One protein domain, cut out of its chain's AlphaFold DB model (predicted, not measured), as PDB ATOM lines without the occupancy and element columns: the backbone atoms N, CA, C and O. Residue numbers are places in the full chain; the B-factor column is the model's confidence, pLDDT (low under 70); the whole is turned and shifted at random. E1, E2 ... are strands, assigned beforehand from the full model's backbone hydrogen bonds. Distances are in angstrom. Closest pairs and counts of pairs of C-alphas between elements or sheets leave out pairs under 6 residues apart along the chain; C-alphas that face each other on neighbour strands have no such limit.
ATOM      1  N   CYS A  46     191.569 158.669  85.211       65.19
ATOM      2  CA  CYS A  46     191.909 159.447  86.393       65.19
ATOM      3  C   CYS A  46     190.614 159.788  87.136       65.19
ATOM      4  O   CYS A  46     189.702 160.383  86.557       65.19
ATOM      5  N   VAL A  47     190.537 159.379  88.394       71.88
ATOM      6  CA  VAL A  47     189.464 159.732  89.321       71.88
ATOM      7  C   VAL A  47     190.026 160.710  90.343       71.88
ATOM      8  O   VAL A  47     191.191 160.589  90.719       71.88
ATOM      9  N   ASP A  48     189.216 161.681  90.762       71.56
ATOM     10  CA  ASP A  48     189.636 162.656  91.775       71.56
ATOM     11  C   ASP A  48     189.766 161.996  93.162       71.56
ATOM     12  O   ASP A  48     190.644 162.373  93.931       71.56
ATOM     13  N   ASP A  49     188.959 160.957  93.431       76.88
ATOM     14  CA  ASP A  49     188.982 160.158  94.660       76.88
ATOM     15  C   ASP A  49     189.011 158.652  94.355       76.88
ATOM     16  O   ASP A  49     188.309 158.156  93.464       76.88
ATOM     17  N   CYS A  50     189.795 157.904  95.135       76.81
ATOM     18  CA  CYS A  50     189.858 156.450  95.023       76.81
ATOM     19  C   CYS A  50     188.598 155.779  95.601       76.81
ATOM     20  O   CYS A  50     188.047 156.227  96.608       76.81
ATOM     21  N   PRO A  51     188.129 154.673  94.993       79.19
ATOM     22  CA  PRO A  51     187.013 153.904  95.531       79.19
ATOM     23  C   PRO A  51     187.369 153.264  96.881       79.19
ATOM     24  O   PRO A  51     188.534 152.996  97.167       79.19
ATOM     25  N   GLY A  52     186.349 152.952  97.690       80.94
ATOM     26  CA  GLY A  52     186.528 152.305  98.995       80.94
ATOM     27  C   GLY A  52     187.411 151.050  98.928       80.94
ATOM     28  O   GLY A  52     187.298 150.240  98.006       80.94
ATOM     29  N   GLY A  53     188.296 150.904  99.912       79.69
ATOM     30  CA  GLY A  53     189.335 149.874  99.964       79.69
ATOM     31  C   GLY A  53     190.624 150.232  99.216       79.69
ATOM     32  O   GLY A  53     191.513 149.380  99.128       79.69
ATOM     33  N   TYR A  54     190.739 151.455  98.691       84.44
ATOM     34  CA  TYR A  54     191.929 151.967  98.016       84.44
ATOM     35  C   TYR A  54     192.275 153.383  98.490       84.44
ATOM     36  O   TYR A  54     191.382 154.184  98.754       84.44
ATOM     37  N   PHE A  55     193.568 153.695  98.533       86.00
ATOM     38  CA  PHE A  55     194.104 155.025  98.816       86.00
ATOM     39  C   PHE A  55     194.920 155.534  97.623       86.00
ATOM     40  O   PHE A  55     195.468 154.749  96.845       86.00
ATOM     41  N   ALA A  56     195.012 156.852  97.463       86.19
ATOM     42  CA  ALA A  56     195.803 157.457  96.398       86.19
ATOM     43  C   ALA A  56     197.300 157.404  96.749       86.19
ATOM     44  O   ALA A  56     197.742 158.031  97.710       86.19
ATOM     45  N   SER A  57     198.101 156.664  95.975       79.56
ATOM     46  CA  SER A  57     199.549 156.595  96.187       79.56
ATOM     47  C   SER A  57     200.275 157.702  95.431       79.56
ATOM     48  O   SER A  57     200.309 157.710  94.201       79.56
ATOM     49  N   GLU A  58     200.953 158.590  96.160       70.94
ATOM     50  CA  GLU A  58     201.768 159.660  95.563       70.94
ATOM     51  C   GLU A  58     202.977 159.134  94.769       70.94
ATOM     52  O   GLU A  58     203.476 159.805  93.869       70.94
ATOM     53  N   GLN A  59     203.458 157.922  95.070       69.25
ATOM     54  CA  GLN A  59     204.614 157.336  94.380       69.25
ATOM     55  C   GLN A  59     204.259 156.779  92.998       69.25
ATOM     56  O   GLN A  59     205.101 156.785  92.102       69.25
ATOM     57  N   HIS A  60     203.018 156.328  92.818       62.38
ATOM     58  CA  HIS A  60     202.596 155.589  91.629       62.38
ATOM     59  C   HIS A  60     201.466 156.290  90.857       62.38
ATOM     60  O   HIS A  60     201.159 155.879  89.743       62.38
ATOM     61  N   HIS A  61     200.903 157.383  91.399       72.75
ATOM     62  CA  HIS A  61     199.753 158.108  90.832       72.75
ATOM     63  C   HIS A  61     198.576 157.173  90.517       72.75
ATOM     64  O   HIS A  61     197.873 157.334  89.521       72.75
ATOM     65  N   GLU A  62     198.381 156.178  91.378       78.94
ATOM     66  CA  GLU A  62     197.380 155.132  91.221       78.94
ATOM     67  C   GLU A  62     196.656 154.888  92.547       78.94
ATOM     68  O   GLU A  62     197.170 155.191  93.631       78.94
ATOM     69  N   CYS A  63     195.459 154.313  92.460       80.81
ATOM     70  CA  CYS A  63     194.734 153.838  93.628       80.81
ATOM     71  C   CYS A  63     195.332 152.504  94.085       80.81
ATOM     72  O   CYS A  63     195.140 151.469  93.444       80.81
ATOM     73  N   VAL A  64     196.045 152.523  95.208       84.31
ATOM     74  CA  VAL A  64     196.663 151.343  95.818       84.31
ATOM     75  C   VAL A  64     195.728 150.775  96.874       84.31
ATOM     76  O   VAL A  64     195.050 151.500  97.593       84.31
ATOM     77  N   ARG A  65     195.652 149.449  96.951       82.88
ATOM     78  CA  ARG A  65     194.730 148.756  97.850       82.88
ATOM     79  C   ARG A  65     195.152 148.919  99.317       82.88
ATOM     80  O   ARG A  65     196.325 148.755  99.645       82.88
ATOM     81  N   CYS A  66     194.173 149.136 100.190       82.38
ATOM     82  CA  CYS A  66     194.344 149.105 101.639       82.38
ATOM     83  C   CYS A  66     194.747 147.717 102.164       82.38
ATOM     84  O   CYS A  66     194.560 146.686 101.501       82.38
ATOM     85  N   TYR A  67     195.222 147.681 103.413       79.81
ATOM     86  CA  TYR A  67     195.376 146.432 104.158       79.81
ATOM     87  C   TYR A  67     194.056 145.639 104.189       79.81
ATOM     88  O   TYR A  67     192.966 146.210 104.164       79.81
ATOM     89  N   ALA A  68     194.142 144.304 104.202       79.62
ATOM     90  CA  ALA A  68     193.020 143.412 103.884       79.62
ATOM     91  C   ALA A  68     191.770 143.590 104.765       79.62
ATOM     92  O   ALA A  68     190.668 143.289 104.308       79.62
ATOM     93  N   ASP A  69     191.945 144.105 105.982       73.25
ATOM     94  CA  ASP A  69     190.881 144.292 106.969       73.25
ATOM     95  C   ASP A  69     190.257 145.704 106.949       73.25
ATOM     96  O   ASP A  69     189.346 145.988 107.732       73.25
ATOM     97  N   CYS A  70     190.700 146.580 106.041       75.88
ATOM     98  CA  CYS A  70     190.276 147.978 105.956       75.88
ATOM     99  C   CYS A  70     189.260 148.218 104.832       75.88
ATOM    100  O   CYS A  70     189.444 147.815 103.685       75.88
ATOM    101  N   ALA A  71     188.157 148.883 105.171       81.88
ATOM    102  CA  ALA A  71     187.192 149.467 104.243       81.88
ATOM    103  C   ALA A  71     187.666 150.808 103.667       81.88
ATOM    104  O   ALA A  71     187.343 151.111 102.522       81.88
ATOM    105  N   SER A  72     188.476 151.562 104.408       85.88
ATOM    106  CA  SER A  72     189.165 152.769 103.940       85.88
ATOM    107  C   SER A  72     190.491 152.940 104.681       85.88
ATOM    108  O   SER A  72     190.660 152.405 105.783       85.88
ATOM    109  N   CYS A  73     191.448 153.617 104.050       82.12
ATOM    110  CA  CYS A  73     192.781 153.850 104.593       82.12
ATOM    111  C   CYS A  73     193.433 155.090 103.968       82.12
ATOM    112  O   CYS A  73     193.089 155.459 102.841       82.12
ATOM    113  N   ASP A  74     194.420 155.667 104.653       85.44
ATOM    114  CA  ASP A  74     195.276 156.750 104.151       85.44
ATOM    115  C   ASP A  74     196.661 156.261 103.679       85.44
ATOM    116  O   ASP A  74     197.464 157.032 103.147       85.44
ATOM    117  N   GLY A  75     196.915 154.956 103.792       83.12
ATOM    118  CA  GLY A  75     198.178 154.323 103.443       83.12
ATOM    119  C   GLY A  75     198.110 152.790 103.388       83.12
ATOM    120  O   GLY A  75     197.071 152.174 103.647       83.12
ATOM    121  N   PRO A  76     199.212 152.136 102.982       77.31
ATOM    122  CA  PRO A  76     199.257 150.691 102.767       77.31
ATOM    123  C   PRO A  76     199.489 149.883 104.057       77.31
ATOM    124  O   PRO A  76     199.412 148.651 104.025       77.31
ATOM    125  N   GLY A  77     199.842 150.545 105.160       71.06
ATOM    126  CA  GLY A  77     200.084 149.943 106.463       71.06
ATOM    127  C   GLY A  77     198.813 149.395 107.107       71.06
ATOM    128  O   GLY A  77     197.687 149.679 106.704       71.06
ATOM    129  N   PHE A  78     198.991 148.563 108.132       68.69
ATOM    130  CA  PHE A  78     197.871 148.055 108.932       68.69
ATOM    131  C   PHE A  78     197.352 149.103 109.938       68.69
ATOM    132  O   PHE A  78     196.247 148.962 110.457       68.69
ATOM    133  N   ASP A  79     198.154 150.127 110.233       71.81
ATOM    134  CA  ASP A  79     197.880 151.265 111.119       71.81
ATOM    135  C   ASP A  79     197.245 152.463 110.396       71.81
ATOM    136  O   ASP A  79     196.569 153.273 111.031       71.81
ATOM    137  N   ASP A  80     197.343 152.492 109.070       79.88
ATOM    138  CA  ASP A  80     196.734 153.478 108.168       79.88
ATOM    139  C   ASP A  80     195.212 153.256 107.963       79.88
ATOM    140  O   ASP A  80     194.589 153.763 107.037       79.88
ATOM    141  N   CYS A  81     194.584 152.411 108.787       79.69
ATOM    142  CA  CYS A  81     193.197 151.979 108.620       79.69
ATOM    143  C   CYS A  81     192.211 153.011 109.179       79.69
ATOM    144  O   CYS A  81     192.157 153.202 110.398       79.69
ATOM    145  N   ASP A  82     191.380 153.613 108.330       79.06
ATOM    146  CA  ASP A  82     190.367 154.594 108.736       79.06
ATOM    147  C   ASP A  82     189.053 153.939 109.158       79.06
ATOM    148  O   ASP A  82     188.478 154.288 110.194       79.06
ATOM    149  N   GLU A  83     188.613 152.941 108.392       77.12
ATOM    150  CA  GLU A  83     187.406 152.162 108.649       77.12
ATOM    151  C   GLU A  83     187.692 150.673 108.438       77.12
ATOM    152  O   GLU A  83     188.359 150.288 107.479       77.12
ATOM    153  N   CYS A  84     187.187 149.805 109.318       76.12
ATOM    154  CA  CYS A  84     187.349 148.356 109.187       76.12
ATOM    155  C   CYS A  84     186.251 147.747 108.301       76.12
ATOM    156  O   CYS A  84     185.081 148.098 108.416       76.12
ATOM    157  N   HIS A  85     186.597 146.743 107.490       74.62
ATOM    158  CA  HIS A  85     185.630 145.961 106.700       74.62
ATOM    159  C   HIS A  85     184.600 145.240 107.578       74.62
ATOM    160  O   HIS A  85     183.440 145.067 107.201       74.62
ATOM    161  N   ASN A  86     185.034 144.790 108.757       66.50
ATOM    162  CA  ASN A  86     184.146 144.238 109.762       66.50
ATOM    163  C   ASN A  86     183.623 145.384 110.643       66.50
ATOM    164  O   ASN A  86     184.392 145.907 111.447       66.50
ATOM    165  N   PRO A  87     182.322 145.714 110.595       59.19
ATOM    166  CA  PRO A  87     181.751 146.790 111.408       59.19
ATOM    167  C   PRO A  87     181.772 146.487 112.919       59.19
ATOM    168  O   PRO A  87     181.443 147.347 113.728       59.19
ATOM    169  N   LYS A  88     182.129 145.254 113.316       54.06
ATOM    170  CA  LYS A  88     182.363 144.850 114.712       54.06
ATOM    171  C   LYS A  88     183.844 144.871 115.113       54.06
ATOM    172  O   LYS A  88     184.139 144.588 116.272       54.06
ATOM    173  N   ALA A  89     184.762 145.124 114.179       51.69
ATOM    174  CA  ALA A  89     186.181 145.297 114.468       51.69
ATOM    175  C   ALA A  89     186.464 146.751 114.875       51.69
ATOM    176  O   ALA A  89     185.769 147.674 114.456       51.69
ATOM    177  N   VAL A  90     187.467 146.938 115.727       54.75
ATOM    178  CA  VAL A  90     187.891 148.246 116.244       54.75
ATOM    179  C   VAL A  90     189.278 148.585 115.689       54.75
ATOM    180  O   VAL A  90     190.103 147.681 115.549       54.75
ATOM    181  N   ARG A  91     189.541 149.867 115.368       46.31
ATOM    182  CA  ARG A  91     190.872 150.346 114.933       46.31
ATOM    183  C   ARG A  91     191.932 149.966 115.968       46.31
ATOM    184  O   ARG A  91     191.703 150.106 117.173       46.31
ATOM    185  N   TYR A  92     193.121 149.580 115.506       40.12
ATOM    186  CA  TYR A  92     194.320 149.547 116.345       40.12
ATOM    187  C   TYR A  92     194.770 150.987 116.654       40.12
ATOM    188  O   TYR A  92     195.635 151.555 116.006       40.12
TER     189      TYR A  92
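This is residues 46 to 92 of the 261 residues of the protein "GF_recep_IV domain-containing protein" of Monopterus albus (UniProt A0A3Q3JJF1). With little regular structure, the domain is two small hairpins, E1 with E2 and E3 with E4, one after the other along a short rod, with Cys 46 near one tip and Lys 88 near the other. The printed part has 47 residues, no named helix and four strands, E1, E2, E3, E4 along the chain, in two antiparallel sheets; it is all strand, with only 16 residues in named elements. It is compact, radius of gyration of the C-alphas 10.6 A, and only just a rod, 33 by 16 by 12 A.

E1, residues 54 to 57, and E2, residues 62 to 65, form an antiparallel hairpin at 136 degrees, with N 55 and O 64 2.8 A apart. E3, residues 70 to 73, and E4, residues 81 to 84, form another at 165 degrees, with N 71 and O 83 2.7 A apart. The closest C-alphas of E1 and E3, Phe 55 and Cys 73, are 6.0 A apart. E2 and E3 are apart.

E1, 9.1 A long, begins at C-alpha 54 (191.929, 151.967, 98.016). E2 measures 9.6 A, E3 6.5 A. E4, 6.9 A, ends at C-alpha 84 (187.349, 148.356, 109.187).

The farthest C-alphas, Cys 46 and Lys 88, are 33.3 A apart. The printed part has no cut and no long link. Residues 86 to 92 are among those under pLDDT 70.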